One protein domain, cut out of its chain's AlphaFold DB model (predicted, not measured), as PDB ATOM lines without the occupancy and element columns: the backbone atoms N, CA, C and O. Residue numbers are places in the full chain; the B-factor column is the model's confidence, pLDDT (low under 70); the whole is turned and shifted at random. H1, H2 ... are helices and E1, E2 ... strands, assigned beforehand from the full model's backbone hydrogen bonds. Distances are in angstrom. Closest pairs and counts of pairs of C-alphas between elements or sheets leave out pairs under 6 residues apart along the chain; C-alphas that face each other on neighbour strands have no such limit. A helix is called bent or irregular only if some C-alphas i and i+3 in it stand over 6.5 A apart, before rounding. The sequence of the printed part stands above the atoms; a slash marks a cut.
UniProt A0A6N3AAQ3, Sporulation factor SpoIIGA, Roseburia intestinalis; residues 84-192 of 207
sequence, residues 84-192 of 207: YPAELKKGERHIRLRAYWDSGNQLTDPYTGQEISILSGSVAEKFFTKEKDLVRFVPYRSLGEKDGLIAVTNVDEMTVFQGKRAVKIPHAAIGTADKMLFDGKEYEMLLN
ATOM      1  N   TYR A  84      10.626 -38.043  19.648       84.19
ATOM      2  CA  TYR A  84       9.260 -37.976  19.176       84.19
ATOM      3  C   TYR A  84       9.223 -37.315  17.795       84.19
ATOM      4  O   TYR A  84       9.888 -36.297  17.579       84.19
ATOM      5  N   PRO A  85       8.451 -37.850  16.836       87.19
ATOM      6  CA  PRO A  85       8.150 -37.110  15.623       87.19
ATOM      7  C   PRO A  85       7.399 -35.824  15.982       87.19
ATOM      8  O   PRO A  85       6.445 -35.846  16.761       87.19
ATOM      9  N   ALA A  86       7.826 -34.705  15.408       89.56
ATOM     10  CA  ALA A  86       7.218 -33.399  15.596       89.56
ATOM     11  C   ALA A  86       6.958 -32.724  14.244       89.56
ATOM     12  O   ALA A  86       7.703 -32.905  13.280       89.56
ATOM     13  N   GLU A  87       5.890 -31.942  14.175       91.44
ATOM     14  CA  GLU A  87       5.525 -31.133  13.019       91.44
ATOM     15  C   GLU A  87       5.426 -29.668  13.443       91.44
ATOM     16  O   GLU A  87       4.701 -29.334  14.380       91.44
ATOM     17  N   LEU A  88       6.174 -28.800  12.766       91.44
ATOM     18  CA  LEU A  88       6.116 -27.355  12.957       91.44
ATOM     19  C   LEU A  88       5.351 -26.719  11.808       91.44
ATOM     20  O   LEU A  88       5.608 -27.025  10.641       91.44
ATOM     21  N   LYS A  89       4.473 -25.776  12.141       90.88
ATOM     22  CA  LYS A  89       3.698 -25.002  11.179       90.88
ATOM     23  C   LYS A  89       3.880 -23.508  11.408       90.88
ATOM     24  O   LYS A  89       3.747 -23.013  12.528       90.88
ATOM     25  N   LYS A  90       4.156 -22.791  10.321       87.88
ATOM     26  CA  LYS A  90       4.256 -21.332  10.293       87.88
ATOM     27  C   LYS A  90       3.724 -20.789   8.965       87.88
ATOM     28  O   LYS A  90       4.354 -20.946   7.919       87.88
ATOM     29  N   GLY A  91       2.548 -20.174   8.995       85.38
ATOM     30  CA  GLY A  91       1.776 -19.793   7.819       85.38
ATOM     31  C   GLY A  91       1.473 -21.010   6.943       85.38
ATOM     32  O   GLY A  91       0.888 -21.996   7.396       85.38
ATOM     33  N   GLU A  92       1.908 -20.951   5.685       83.44
ATOM     34  CA  GLU A  92       1.799 -22.056   4.720       83.44
ATOM     35  C   GLU A  92       2.941 -23.082   4.833       83.44
ATOM     36  O   GLU A  92       2.868 -24.177   4.269       83.44
ATOM     37  N   ARG A  93       4.008 -22.759   5.572       85.69
ATOM     38  CA  ARG A  93       5.168 -23.640   5.725       85.69
ATOM     39  C   ARG A  93       4.890 -24.687   6.790       85.69
ATOM     40  O   ARG A  93       4.483 -24.363   7.905       85.69
ATOM     41  N   HIS A  94       5.176 -25.933   6.451       89.31
ATOM     42  CA  HIS A  94       5.089 -27.073   7.349       89.31
ATOM     43  C   HIS A  94       6.364 -27.905   7.216       89.31
ATOM     44  O   HIS A  94       6.865 -28.111   6.110       89.31
ATOM     45  N   ILE A  95       6.910 -28.361   8.338       90.62
ATOM     46  CA  ILE A  95       8.077 -29.241   8.352       90.62
ATOM     47  C   ILE A  95       7.892 -30.335   9.394       90.62
ATOM     48  O   ILE A  95       7.470 -30.074  10.518       90.62
ATOM     49  N   ARG A  96       8.219 -31.566   9.004       89.88
ATOM     50  CA  ARG A  96       8.266 -32.722   9.900       89.88
ATOM     51  C   ARG A  96       9.709 -33.023  10.251       89.88
ATOM     52  O   ARG A  96      10.552 -33.070   9.362       89.88
ATOM     53  N   LEU A  97       9.962 -33.231  11.533       89.75
ATOM     54  CA  LEU A  97      11.293 -33.428  12.089       89.75
ATOM     55  C   LEU A  97      11.245 -34.371  13.290       89.75
ATOM     56  O   LEU A  97      10.181 -34.675  13.832       89.75
ATOM     57  N   ARG A  98      12.414 -34.850  13.710       88.25
ATOM     58  CA  ARG A  98      12.563 -35.686  14.909       88.25
ATOM     59  C   ARG A  98      13.020 -34.824  16.080       88.25
ATOM     60  O   ARG A  98      14.058 -34.172  15.988       88.25
ATOM     61  N   ALA A  99      12.256 -34.820  17.166       87.94
ATOM     62  CA  ALA A  99      12.495 -33.979  18.329       87.94
ATOM     63  C   ALA A  99      12.799 -34.834  19.564       87.94
ATOM     64  O   ALA A  99      12.002 -35.681  19.946       87.94
ATOM     65  N   TYR A 100      13.951 -34.626  20.187       87.12
ATOM     66  CA  TYR A 100      14.347 -35.299  21.415       87.12
ATOM     67  C   TYR A 100      13.808 -34.542  22.628       87.12
ATOM     68  O   TYR A 100      14.000 -33.335  22.742       87.12
ATOM     69  N   TRP A 101      13.140 -35.233  23.542       85.38
ATOM     70  CA  TRP A 101      12.728 -34.666  24.815       85.38
ATOM     71  C   TRP A 101      13.921 -34.578  25.753       85.38
ATOM     72  O   TRP A 101      14.444 -35.590  26.222       85.38
ATOM     73  N   ASP A 102      14.345 -33.345  26.005       83.19
ATOM     74  CA  ASP A 102      15.446 -33.043  26.896       83.19
ATOM     75  C   ASP A 102      14.897 -32.556  28.236       83.19
ATOM     76  O   ASP A 102      14.473 -31.409  28.383       83.19
ATOM     77  N   SER A 103      14.921 -33.437  29.236       76.06
ATOM     78  CA  SER A 103      14.533 -33.093  30.606       76.06
ATOM     79  C   SER A 103      15.426 -32.013  31.230       76.06
ATOM     80  O   SER A 103      15.012 -31.360  32.190       76.06
ATOM     81  N   GLY A 104      16.636 -31.807  30.696       73.94
ATOM     82  CA  GLY A 104      17.553 -30.750  31.116       73.94
ATOM     83  C   GLY A 104      17.250 -29.388  30.491       73.94
ATOM     84  O   GLY A 104      17.708 -28.370  31.012       73.94
ATOM     85  N   ASN A 105      16.465 -29.338  29.410       81.69
ATOM     86  CA  ASN A 105      16.101 -28.080  28.774       81.69
ATOM     87  C   ASN A 105      14.921 -27.438  29.513       81.69
ATOM     88  O   ASN A 105      13.762 -27.791  29.298       81.69
ATOM     89  N   GLN A 106      15.240 -26.472  30.371       81.62
ATOM     90  CA  GLN A 106      14.283 -25.641  31.110       81.62
ATOM     91  C   GLN A 106      14.272 -24.198  30.591       81.62
ATOM     92  O   GLN A 106      13.944 -23.267  31.322       81.62
ATOM     93  N   LEU A 107      14.694 -23.992  29.340       85.69
ATOM     94  CA  LEU A 107      14.789 -22.661  28.772       85.69
ATOM     95  C   LEU A 107      13.394 -22.060  28.577       85.69
ATOM     96  O   LEU A 107      12.572 -22.599  27.834       85.69
ATOM     97  N   THR A 108      13.166 -20.920  29.215       86.50
ATOM     98  CA  THR A 108      11.908 -20.180  29.145       86.50
ATOM     99  C   THR A 108      12.181 -18.787  28.618       86.50
ATOM    100  O   THR A 108      13.171 -18.147  28.973       86.50
ATOM    101  N   ASP A 109      11.292 -18.320  27.758       88.12
ATOM    102  CA  ASP A 109      11.330 -16.978  27.224       88.12
ATOM    103  C   ASP A 109      11.000 -15.958  28.329       88.12
ATOM    104  O   ASP A 109       9.886 -15.978  28.857       88.12
ATOM    105  N   PRO A 110      11.916 -15.044  28.692       84.81
ATOM    106  CA  PRO A 110      11.667 -14.054  29.737       84.81
ATOM    107  C   PRO A 110      10.642 -12.989  29.321       84.81
ATOM    108  O   PRO A 110      10.110 -12.294  30.183       84.81
ATOM    109  N   TYR A 111      10.365 -12.839  28.022       85.12
ATOM    110  CA  TYR A 111       9.426 -11.851  27.497       85.12
ATOM    111  C   TYR A 111       8.000 -12.394  27.424       85.12
ATOM    112  O   TYR A 111       7.056 -11.672  27.734       85.12
ATOM    113  N   THR A 112       7.835 -13.647  26.990       84.88
ATOM    114  CA  THR A 112       6.507 -14.258  26.789       84.88
ATOM    115  C   THR A 112       6.140 -15.294  27.848       84.88
ATOM    116  O   THR A 112       4.979 -15.688  27.926       84.88
ATOM    117  N   GLY A 113       7.102 -15.748  28.655       84.50
ATOM    118  CA  GLY A 113       6.928 -16.839  29.617       84.50
ATOM    119  C   GLY A 113       6.806 -18.226  28.977       84.50
ATOM    120  O   GLY A 113       6.522 -19.187  29.682       84.50
ATOM    121  N   GLN A 114       6.992 -18.338  27.659       86.44
ATOM    122  CA  GLN A 114       6.807 -19.584  26.915       86.44
ATOM    123  C   GLN A 114       8.044 -20.479  26.976       86.44
ATOM    124  O   GLN A 114       9.176 -19.996  27.006       86.44
ATOM    125  N   GLU A 115       7.841 -21.789  26.922       89.19
ATOM    126  CA  GLU A 115       8.926 -22.755  26.828       89.19
ATOM    127  C   GLU A 115       9.611 -22.683  25.461       89.19
ATOM    128  O   GLU A 115       8.955 -22.673  24.414       89.19
ATOM    129  N   ILE A 116      10.944 -22.692  25.464       89.19
ATOM    130  CA  ILE A 116      11.740 -22.631  24.240       89.19
ATOM    131  C   ILE A 116      12.227 -24.030  23.873       89.19
ATOM    132  O   ILE A 116      13.036 -24.642  24.578       89.19
ATOM    133  N   SER A 117      11.763 -24.522  22.724       90.75
ATOM    134  CA  SER A 117      12.318 -25.719  22.082       90.75
ATOM    135  C   SER A 117      13.437 -25.321  21.123       90.75
ATOM    136  O   SER A 117      13.322 -24.321  20.422       90.75
ATOM    137  N   ILE A 118      14.531 -26.076  21.082       90.62
ATOM    138  CA  ILE A 118      15.731 -25.714  20.317       90.62
ATOM    139  C   ILE A 118      15.760 -26.503  19.010       90.62
ATOM    140  O   ILE A 118      15.758 -27.727  19.032       90.62
ATOM    141  N   LEU A 119      15.822 -25.822  17.873       90.88
ATOM    142  CA  LEU A 119      15.938 -26.391  16.536       90.88
ATOM    143  C   LEU A 119      17.377 -26.269  16.017       90.88
ATOM    144  O   LEU A 119      18.060 -25.266  16.244       90.88
ATOM    145  N   SER A 120      17.821 -27.281  15.272       89.12
ATOM    146  CA  SER A 120      19.102 -27.262  14.571       89.12
ATOM    147  C   SER A 120      19.178 -26.124  13.552       89.12
ATOM    148  O   SER A 120      18.270 -25.944  12.735       89.12
ATOM    149  N   GLY A 121      20.296 -25.394  13.544       84.31
ATOM    150  CA  GLY A 121      20.535 -24.268  12.641       84.31
ATOM    151  C   GLY A 121      20.375 -24.607  11.157       84.31
ATOM    152  O   GLY A 121      19.909 -23.776  10.385       84.31
ATOM    153  N   SER A 122      20.685 -25.838  10.738       83.38
ATOM    154  CA  SER A 122      20.546 -26.269   9.338       83.38
ATOM    155  C   SER A 122      19.088 -26.400   8.890       83.38
ATOM    156  O   SER A 122      18.772 -26.133   7.729       83.38
ATOM    157  N   VAL A 123      18.199 -26.800   9.800       85.44
ATOM    158  CA  VAL A 123      16.755 -26.910   9.559       85.44
ATOM    159  C   VAL A 123      16.092 -25.546   9.732       85.44
ATOM    160  O   VAL A 123      15.269 -25.147   8.908       85.44
ATOM    161  N   ALA A 124      16.513 -24.795  10.751       84.88
ATOM    162  CA  ALA A 124      16.046 -23.444  11.023       84.88
ATOM    163  C   ALA A 124      16.295 -22.495   9.842       84.88
ATOM    164  O   ALA A 124      15.386 -21.770   9.459       84.88
ATOM    165  N   GLU A 125      17.470 -22.542   9.206       84.00
ATOM    166  CA  GLU A 125      17.784 -21.717   8.025       84.00
ATOM    167  C   GLU A 125      16.887 -22.008   6.812       84.00
ATOM    168  O   GLU A 125      16.643 -21.117   6.002       84.00
ATOM    169  N   LYS A 126      16.395 -23.245   6.667       84.31
ATOM    170  CA  LYS A 126      15.488 -23.628   5.572       84.31
ATOM    171  C   LYS A 126      14.037 -23.264   5.877       84.31
ATOM    172  O   LYS A 126      13.273 -22.963   4.964       84.31
ATOM    173  N   PHE A 127      13.652 -23.341   7.149       84.38
ATOM    174  CA  PHE A 127      12.276 -23.137   7.587       84.38
ATOM    175  C   PHE A 127      11.956 -21.660   7.861       84.38
ATOM    176  O   PHE A 127      10.902 -21.163   7.445       84.38
ATOM    177  N   PHE A 128      12.876 -20.947   8.512       82.56
ATOM    178  CA  PHE A 128      12.745 -19.536   8.846       82.56
ATOM    179  C   PHE A 128      13.396 -18.644   7.790       82.56
ATOM    180  O   PHE A 128      14.465 -18.930   7.260       82.56
ATOM    181  N   THR A 129      12.757 -17.516   7.491       77.00
ATOM    182  CA  THR A 129      13.310 -16.474   6.622       77.00
ATOM    183  C   THR A 129      13.541 -15.216   7.445       77.00
ATOM    184  O   THR A 129      12.578 -14.605   7.905       77.00
ATOM    185  N   LYS A 130      14.806 -14.793   7.573       68.19
ATOM    186  CA  LYS A 130      15.223 -13.626   8.381       68.19
ATOM    187  C   LYS A 130      14.461 -12.329   8.067       68.19
ATOM    188  O   LYS A 130      14.366 -11.467   8.924       68.19
ATOM    189  N   GLU A 131      13.929 -12.194   6.855       64.31
ATOM    190  CA  GLU A 131      13.194 -11.003   6.404       64.31
ATOM    191  C   GLU A 131      11.720 -10.982   6.835       64.31
ATOM    192  O   GLU A 131      11.139  -9.911   6.976       64.31
ATOM    193  N   LYS A 132      11.098 -12.154   7.018       70.06
ATOM    194  CA  LYS A 132       9.669 -12.276   7.360       70.06
ATOM    195  C   LYS A 132       9.437 -12.639   8.819       70.06
ATOM    196  O   LYS A 132       8.362 -12.379   9.354       70.06
ATOM    197  N   ASP A 133      10.432 -13.245   9.451       80.12
ATOM    198  CA  ASP A 133      10.297 -13.812  10.776       80.12
ATOM    199  C   ASP A 133      10.922 -12.902  11.826       80.12
ATOM    200  O   ASP A 133      12.118 -12.629  11.805       80.12
ATOM    201  N   LEU A 134      10.099 -12.466  12.780       81.31
ATOM    202  CA  LEU A 134      10.570 -11.766  13.968       81.31
ATOM    203  C   LEU A 134      11.482 -12.689  14.781       81.31
ATOM    204  O   LEU A 134      11.047 -13.709  15.326       81.31
ATOM    205  N   VAL A 135      12.751 -12.297  14.858       87.06
ATOM    206  CA  VAL A 135      13.767 -12.924  15.699       87.06
ATOM    207  C   VAL A 135      13.961 -12.054  16.932       87.06
ATOM    208  O   VAL A 135      14.224 -10.857  16.816       87.06
ATOM    209  N   ARG A 136      13.859 -12.657  18.115       89.38
ATOM    210  CA  ARG A 136      14.260 -12.032  19.379       89.38
ATOM    211  C   ARG A 136      15.369 -12.843  20.024       89.38
ATOM    212  O   ARG A 136      15.389 -14.062  19.898       89.38
ATOM    213  N   PHE A 137      16.288 -12.173  20.703       88.50
ATOM    214  CA  PHE A 137      17.383 -12.842  21.391       88.50
ATOM    215  C   PHE A 137      17.013 -13.068  22.849       88.50
ATOM    216  O   PHE A 137      16.660 -12.125  23.553       88.50
ATOM    217  N   VAL A 138      17.082 -14.323  23.283       88.25
ATOM    218  CA  VAL A 138      16.822 -14.721  24.666       88.25
ATOM    219  C   VAL A 138      18.147 -15.116  25.317       88.25
ATOM    220  O   VAL A 138      18.891 -15.906  24.728       88.25
ATOM    221  N   PRO A 139      18.480 -14.577  26.502       87.12
ATOM    222  CA  PRO A 139      19.643 -15.033  27.244       87.12
ATOM    223  C   PRO A 139      19.439 -16.472  27.714       87.12
ATOM    224  O   PRO A 139      18.392 -16.818  28.262       87.12
ATOM    225  N   TYR A 140      20.450 -17.308  27.515       83.75
ATOM    226  CA  TYR A 140      20.481 -18.672  28.017       83.75
ATOM    227  C   TYR A 140      21.793 -18.943  28.741       83.75
ATOM    228  O   TYR A 140      22.836 -18.350  28.461       83.75
ATOM    229  N   ARG A 141      21.732 -19.896  29.668       80.06
ATOM    230  CA  ARG A 141      22.891 -20.375  30.406       80.06
ATOM    231  C   ARG A 141      23.039 -21.866  30.174       80.06
ATOM    232  O   ARG A 141      22.101 -22.626  30.384       80.06
ATOM    233  N   SER A 142      24.222 -22.276  29.744       74.31
ATOM    234  CA  SER A 142      24.575 -23.674  29.513       74.31
ATOM    235  C   SER A 142      25.828 -24.047  30.304       74.31
ATOM    236  O   SER A 142      26.461 -23.202  30.937       74.31
ATOM    237  N   LEU A 143      26.197 -25.329  30.282       71.31
ATOM    238  CA  LEU A 143      27.420 -25.797  30.940       71.31
ATOM    239  C   LEU A 143      28.694 -25.212  30.305       71.31
ATOM    240  O   LEU A 143      29.701 -25.088  30.997       71.31
ATOM    241  N   GLY A 144      28.646 -24.848  29.018       69.25
ATOM    242  CA  GLY A 144      29.780 -24.281  28.279       69.25
ATOM    243  C   GLY A 144      29.769 -22.756  28.166       69.25
ATOM    244  O   GLY A 144      30.833 -22.161  28.056       69.25
ATOM    245  N   GLU A 145      28.593 -22.128  28.238       74.19
ATOM    246  CA  GLU A 145      28.414 -20.691  28.001       74.19
ATOM    247  C   GLU A 145      27.540 -20.076  29.099       74.19
ATOM    248  O   GLU A 145      26.396 -20.504  29.295       74.19
ATOM    249  N   LYS A 146      28.085 -19.104  29.842       73.12
ATOM    250  CA  LYS A 146      27.395 -18.495  30.994       73.12
ATOM    251  C   LYS A 146      26.458 -17.355  30.595       73.12
ATOM    252  O   LYS A 146      25.422 -17.222  31.239       73.12
ATOM    253  N   ASP A 147      26.800 -16.628  29.532       79.69
ATOM    254  CA  ASP A 147      26.082 -15.450  29.032       79.69
ATOM    255  C   ASP A 147      25.776 -15.604  27.530       79.69
ATOM    256  O   ASP A 147      26.130 -14.770  26.698       79.69
ATOM    257  N   GLY A 148      25.144 -16.721  27.164       83.69
ATOM    258  CA  GLY A 148      24.792 -17.019  25.778       83.69
ATOM    259  C   GLY A 148      23.517 -16.298  25.342       83.69
ATOM    260  O   GLY A 148      22.607 -16.084  26.141       83.69
ATOM    261  N   LEU A 149      23.410 -15.969  24.055       87.25
ATOM    262  CA  LEU A 149      22.172 -15.482  23.441       87.25
ATOM    263  C   LEU A 149      21.701 -16.478  22.387       87.25
ATOM    264  O   LEU A 149      22.472 -16.870  21.512       87.25
ATOM    265  N   ILE A 150      20.428 -16.861  22.450       89.50
ATOM    266  CA  ILE A 150      19.800 -17.720  21.447       89.50
ATOM    267  C   ILE A 150      18.765 -16.928  20.655       89.50
ATOM    268  O   ILE A 150      17.972 -16.170  21.213       89.50
ATOM    269  N   ALA A 151      18.788 -17.092  19.334       90.06
ATOM    270  CA  ALA A 151      17.802 -16.499  18.443       90.06
ATOM    271  C   ALA A 151      16.499 -17.303  18.524       90.06
ATOM    272  O   ALA A 151      16.474 -18.471  18.144       90.06
ATOM    273  N   VAL A 152      15.429 -16.684  19.012       91.31
ATOM    274  CA  VAL A 152      14.110 -17.294  19.185       91.31
ATOM    275  C   VAL A 152      13.126 -16.710  18.184       91.31
ATOM    276  O   VAL A 152      13.038 -15.496  17.986       91.31
ATOM    277  N   THR A 153      12.349 -17.595  17.574       91.12
ATOM    278  CA  THR A 153      11.303 -17.270  16.615       91.12
ATOM    279  C   THR A 153      10.032 -18.028  16.972       91.12
ATOM    280  O   THR A 153      10.067 -19.221  17.259       91.12
ATOM    281  N   ASN A 154       8.890 -17.342  16.922       90.38
ATOM    282  CA  ASN A 154       7.602 -17.990  17.156       90.38
ATOM    283  C   ASN A 154       7.113 -18.712  15.895       90.38
ATOM    284  O   ASN A 154       7.276 -18.214  14.771       90.38
ATOM    285  N   VAL A 155       6.497 -19.872  16.107       90.56
ATOM    286  CA  VAL A 155       5.732 -20.632  15.110       90.56
ATOM    287  C   VAL A 155       4.256 -20.633  15.495       90.56
ATOM    288  O   VAL A 155       3.922 -20.417  16.657       90.56
ATOM    289  N   ASP A 156       3.366 -20.872  14.536       90.06
ATOM    290  CA  ASP A 156       1.923 -20.816  14.793       90.06
ATOM    291  C   ASP A 156       1.446 -22.050  15.560       90.06
ATOM    292  O   ASP A 156       0.653 -21.944  16.495       90.06
ATOM    293  N   GLU A 157       1.956 -23.226  15.192       90.25
ATOM    294  CA  GLU A 157       1.608 -24.493  15.828       90.25
ATOM    295  C   GLU A 157       2.812 -25.445  15.810       90.25
ATOM    296  O   GLU A 157       3.497 -25.589  14.795       90.25
ATOM    297  N   MET A 158       3.045 -26.122  16.932       91.19
ATOM    298  CA  MET A 158       3.937 -27.274  17.035       91.19
ATOM    299  C   MET A 158       3.123 -28.487  17.481       91.19
ATOM    300  O   MET A 158       2.461 -28.449  18.514       91.19
ATOM    301  N   THR A 159       3.171 -29.575  16.720       90.31
ATOM    302  CA  THR A 159       2.504 -30.836  17.062       90.31
ATOM    303  C   THR A 159       3.545 -31.905  17.354       90.31
ATOM    304  O   THR A 159       4.332 -32.242  16.479       90.31
ATOM    305  N   VAL A 160       3.534 -32.472  18.561       89.19
ATOM    306  CA  VAL A 160       4.415 -33.579  18.960       89.19
ATOM    307  C   VAL A 160       3.609 -34.873  19.023       89.19
ATOM    308  O   VAL A 160       2.604 -34.960  19.734       89.19
ATOM    309  N   PHE A 161       4.044 -35.894  18.291       84.94
ATOM    310  CA  PHE A 161       3.376 -37.188  18.205       84.94
ATOM    311  C   PHE A 161       4.001 -38.181  19.195       84.94
ATOM    312  O   PHE A 161       5.095 -38.699  18.991       84.94
ATOM    313  N   GLN A 162       3.284 -38.471  20.277       77.62
ATOM    314  CA  GLN A 162       3.647 -39.450  21.301       77.62
ATOM    315  C   GLN A 162       2.856 -40.746  21.085       77.62
ATOM    316  O   GLN A 162       1.827 -40.994  21.723       77.62
ATOM    317  N   GLY A 163       3.307 -41.566  20.132       73.50
ATOM    318  CA  GLY A 163       2.622 -42.804  19.754       73.50
ATOM    319  C   GLY A 163       1.190 -42.534  19.277       73.50
ATOM    320  O   GLY A 163       0.987 -41.970  18.208       73.50
ATOM    321  N   LYS A 164       0.189 -42.916  20.081       70.94
ATOM    322  CA  LYS A 164      -1.241 -42.724  19.761       70.94
ATOM    323  C   LYS A 164      -1.776 -41.320  20.069       70.94
ATOM    324  O   LYS A 164      -2.900 -41.008  19.685       70.94
ATOM    325  N   ARG A 165      -1.020 -40.482  20.784       75.88
ATOM    326  CA  ARG A 165      -1.450 -39.139  21.197       75.88
ATOM    327  C   ARG A 165      -0.672 -38.076  20.429       75.88
ATOM    328  O   ARG A 165       0.548 -38.126  20.380       75.88
ATOM    329  N   ALA A 166      -1.372 -37.082  19.894       84.31
ATOM    330  CA  ALA A 166      -0.760 -35.870  19.360       84.31
ATOM    331  C   ALA A 166      -0.969 -34.723  20.357       84.31
ATOM    332  O   ALA A 166      -2.100 -34.457  20.768       84.31
ATOM    333  N   VAL A 167       0.112 -34.069  20.777       85.94
ATOM    334  CA  VAL A 167       0.070 -32.874  21.627       85.94
ATOM    335  C   VAL A 167       0.290 -31.663  20.738       85.94
ATOM    336  O   VAL A 167       1.350 -31.534  20.133       85.94
ATOM    337  N   LYS A 168      -0.720 -30.798  20.648       88.75
ATOM    338  CA  LYS A 168      -0.641 -29.541  19.905       88.75
ATOM    339  C   LYS A 168      -0.316 -28.397  20.853       88.75
ATOM    340  O   LYS A 168      -1.001 -28.222  21.856       88.75
ATOM    341  N   ILE A 169       0.703 -27.627  20.506       87.69
ATOM    342  CA  ILE A 169       1.187 -26.473  21.254       87.69
ATOM    343  C   ILE A 169       1.030 -25.255  20.334       87.69
ATOM    344  O   ILE A 169       1.789 -25.122  19.367       87.69
ATOM    345  N   PRO A 170       0.021 -24.398  20.569       87.25
ATOM    346  CA  PRO A 170      -0.147 -23.174  19.800       87.25
ATOM    347  C   PRO A 170       0.928 -22.152  20.186       87.25
ATOM    348  O   PRO A 170       1.335 -22.079  21.344       87.25
ATOM    349  N   HIS A 171       1.363 -21.340  19.225       87.00
ATOM    350  CA  HIS A 171       2.307 -20.237  19.434       87.00
ATOM    351  C   HIS A 171       3.632 -20.639  20.106       87.00
ATOM    352  O   HIS A 171       4.121 -19.924  20.978       87.00
ATOM    353  N   ALA A 172       4.221 -21.774  19.721       88.62
ATOM    354  CA  ALA A 172       5.457 -22.260  20.332       88.62
ATOM    355  C   ALA A 172       6.668 -21.356  20.018       88.62
ATOM    356  O   ALA A 172       6.829 -20.869  18.892       88.62
ATOM    357  N   ALA A 173       7.546 -21.170  21.007       90.56
ATOM    358  CA  ALA A 173       8.803 -20.444  20.860       90.56
ATOM    359  C   ALA A 173       9.929 -21.412  20.462       90.56
ATOM    360  O   ALA A 173      10.223 -22.375  21.174       90.56
ATOM    361  N   ILE A 174      10.565 -21.166  19.314       91.75
ATOM    362  CA  ILE A 174      11.617 -22.028  18.764       91.75
ATOM    363  C   ILE A 174      12.949 -21.279  18.762       91.75
ATOM    364  O   ILE A 174      13.113 -20.291  18.050       91.75
ATOM    365  N   GLY A 175      13.904 -21.750  19.558       90.56
ATOM    366  CA  GLY A 175      15.282 -21.271  19.582       90.56
ATOM    367  C   GLY A 175      16.113 -21.922  18.481       90.56
ATOM    368  O   GLY A 175      15.974 -23.110  18.224       90.56
ATOM    369  N   THR A 176      16.994 -21.174  17.831       89.75
ATOM    370  CA  THR A 176      17.917 -21.697  16.817       89.75
ATOM    371  C   THR A 176      19.300 -21.874  17.428       89.75
ATOM    372  O   THR A 176      19.886 -20.899  17.894       89.75
ATOM    373  N   ALA A 177      19.828 -23.096  17.410       84.88
ATOM    374  CA  ALA A 177      21.177 -23.398  17.891       84.88
ATOM    375  C   ALA A 177      22.151 -23.708  16.747       84.88
ATOM    376  O   ALA A 177      21.751 -23.940  15.603       84.88
ATOM    377  N   ASP A 178      23.446 -23.709  17.067       78.62
ATOM    378  CA  ASP A 178      24.506 -23.980  16.098       78.62
ATOM    379  C   ASP A 178      24.400 -25.404  15.522       78.62
ATOM    380  O   ASP A 178      24.030 -26.363  16.207       78.62
ATOM    381  N   LYS A 179      24.753 -25.543  14.242       72.56
ATOM    382  CA  LYS A 179      24.710 -26.785  13.459       72.56
ATOM    383  C   LYS A 179      25.537 -27.891  14.116       72.56
ATOM    384  O   LYS A 179      25.123 -29.047  14.093       72.56
ATOM    385  N   MET A 180      26.655 -27.535  14.754       66.25
ATOM    386  CA  MET A 180      27.544 -28.491  15.426       66.25
ATOM    387  C   MET A 180      26.882 -29.215  16.610       66.25
ATOM    388  O   MET A 180      27.276 -30.328  16.942       66.25
ATOM    389  N   LEU A 181      25.853 -28.630  17.238       70.44
ATOM    390  CA  LEU A 181      25.197 -29.223  18.414       70.44
ATOM    391  C   LEU A 181      24.367 -30.478  18.077       70.44
ATOM    392  O   LEU A 181      24.106 -31.322  18.946       70.44
ATOM    393  N   PHE A 182      23.977 -30.602  16.809       72.62
ATOM    394  CA  PHE A 182      23.157 -31.689  16.278       72.62
ATOM    395  C   PHE A 182      23.920 -32.586  15.293       72.62
ATOM    396  O   PHE A 182      23.322 -33.491  14.712       72.62
ATOM    397  N   ASP A 183      25.225 -32.367  15.106       69.06
ATOM    398  CA  ASP A 183      26.013 -33.139  14.148       69.06
ATOM    399  C   ASP A 183      26.132 -34.612  14.580       69.06
ATOM    400  O   ASP A 183      26.409 -34.923  15.741       69.06
ATOM    401  N   GLY A 184      25.845 -35.526  13.651       63.81
ATOM    402  CA  GLY A 184      25.805 -36.971  13.899       63.81
ATOM    403  C   GLY A 184      24.631 -37.482  14.749       63.81
ATOM    404  O   GLY A 184      24.645 -38.652  15.136       63.81
ATOM    405  N   LYS A 185      23.622 -36.656  15.057       75.12
ATOM    406  CA  LYS A 185      22.464 -37.064  15.873       75.12
ATOM    407  C   LYS A 185      21.241 -37.416  15.027       75.12
ATOM    408  O   LYS A 185      20.990 -36.831  13.980       75.12
ATOM    409  N   GLU A 186      20.430 -38.350  15.521       75.00
ATOM    410  CA  GLU A 186      19.180 -38.755  14.860       75.00
ATOM    411  C   GLU A 186      18.008 -37.783  15.079       75.00
ATOM    412  O   GLU A 186      16.923 -37.987  14.536       75.00
ATOM    413  N   TYR A 187      18.194 -36.732  15.870       80.94
ATOM    414  CA  TYR A 187      17.182 -35.718  16.141       80.94
ATOM    415  C   TYR A 187      17.662 -34.342  15.690       80.94
ATOM    416  O   TYR A 187      18.847 -34.028  15.733       80.94
ATOM    417  N   GLU A 188      16.713 -33.510  15.283       87.25
ATOM    418  CA  GLU A 188      16.954 -32.168  14.744       87.25
ATOM    419  C   GLU A 188      16.408 -31.073  15.667       87.25
ATOM    420  O   GLU A 188      16.645 -29.889  15.431       87.25
ATOM    421  N   MET A 189      15.687 -31.459  16.723       89.44
ATOM    422  CA  MET A 189      15.125 -30.560  17.727       89.44
ATOM    423  C   MET A 189      15.295 -31.124  19.140       89.44
ATOM    424  O   MET A 189      15.257 -32.337  19.329       89.44
ATOM    425  N   LEU A 190      15.441 -30.239  20.125       90.06
ATOM    426  CA  LEU A 190      15.312 -30.511  21.553       90.06
ATOM    427  C   LEU A 190      14.015 -29.880  22.061       90.06
ATOM    428  O   LEU A 190      13.853 -28.658  22.017       90.06
ATOM    429  N   LEU A 191      13.093 -30.701  22.547       88.62
ATOM    430  CA  LEU A 191      11.897 -30.231  23.235       88.62
ATOM    431  C   LEU A 191      12.263 -29.823  24.657       88.62
ATOM    432  O   LEU A 191      13.085 -30.469  25.306       88.62
ATOM    433  N   ASN A 192      11.628 -28.761  25.136       86.94
ATOM    434  CA  ASN A 192      11.709 -28.377  26.537       86.94
ATOM    435  C   ASN A 192      11.006 -29.421  27.421       86.94
ATOM    436  O   ASN A 192       9.996 -30.014  27.021       86.94
TER     437      ASN A 192
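Overview. This is residues 84 to 192 of the 207 residues of the protein "Sporulation factor SpoIIGA" of Roseburia intestinalis (UniProt A0A6N3AAQ3). One long, strongly twisted sheet of nine strands is folded back on itself like an open book, with the bent strand E2 as the hinge between a larger leaf, E4 E5 E8 E3 E9, and a smaller leaf, E1 E6 E7, which are partly face to face. The short helix H1 packs on the sheet, its first residue near E8 and its last near the start of E2, while the tiny H2 only grazes the sheet; the hairpins E4-E5 and E6-E7 lie toward opposite ends of the longest axis. The printed part has 109 residues, in the order E1 E2 E3 H1 E4 E5 E6 E7 E8 H2 E9, and is mostly strand. The sheet is mixed, in the order E4, E5, E8, E3, E9, E2, E1, E6, E7. The whole is compact, with a radius of gyration of the C-alphas of 13.1 A and spans of 39 by 29 by 27 A.

Arrangement. E1, residues 84 to 90, and E2, residues 93 to 102, form an antiparallel hairpin at 140 degrees, with N 86 and O 97 2.8 A apart. E2 bends by 60 degrees at residue 98, and its pairing is staggered: residues 93 to 99 pair with E1, and residues 99 to 102 with E9, residues 189 to 192. E9 and E2 are parallel at 60 degrees, with N 191 and O 100 2.8 A apart. E3, residues 116 to 120, is antiparallel to E9 at 168 degrees, with N 118 and O 190 2.8 A apart. On its other side E3 is parallel to E8, residues 173 to 177, at 39 degrees, with N 119 and O 175 2.7 A apart. H1, residues 121 to 127, is on the sheet; its closest C-alphas to E8 are Gly 121 and Ala 177, 5.4 A apart, and to E2 Phe 127 and Arg 93, 7.4 A apart. E3, H1 and E4, residues 135 to 140, make a split strand-helix-strand unit, two strands running the same way with other strands between them in the sheet, and its crossover is right-handed. E4, an edge strand, forms a hairpin with E5, residues 148 to 154, with N 138 and O 150 2.9 A apart. E5 is antiparallel to E8, with N 153 and O 174 2.8 A apart, and runs on into E6, residues 157 to 162, at 99 degrees. E6 is antiparallel to E1 at 167 degrees, with N 87 and O 159 2.8 A apart, and forms a hairpin with E7, residues 165 to 170, the other edge strand, with N 160 and O 167 2.8 A apart. E7 runs on into E8 at 94 degrees. H2, residues 179 to 182, is close to but not clearly touching H1, the closest C-alphas being those of Gly 121 and Lys 179, 4.9 A apart. In H1, 2 of 3 O i to N i+4 pairs are within hydrogen-bond range; H2 is too short for such a pair.

Along the chain. E1 begins at C-alpha 84, (9.260, -37.976, 19.176), and is 19.5 A long. E2, the longest strand, measures 25.3 A, and E5 19.3 A. E6 and E7 are 16.1 A each and E4 15.2 A. H1 begins at C-alpha 121, (20.535, -24.268, 12.641). E9 ends at C-alpha 192, (11.709, -28.377, 26.537).

Size, cuts and confidence. The C-alphas farthest apart are those of Asp 147 and Lys 164, 39.7 A. The printed part has no cut. The one long link, residues 103 to 115, joins E2 to E3. The mean pLDDT of the printed part is 83.8; residues 130 to 131, 144, 180 and 183 to 184 are under 70.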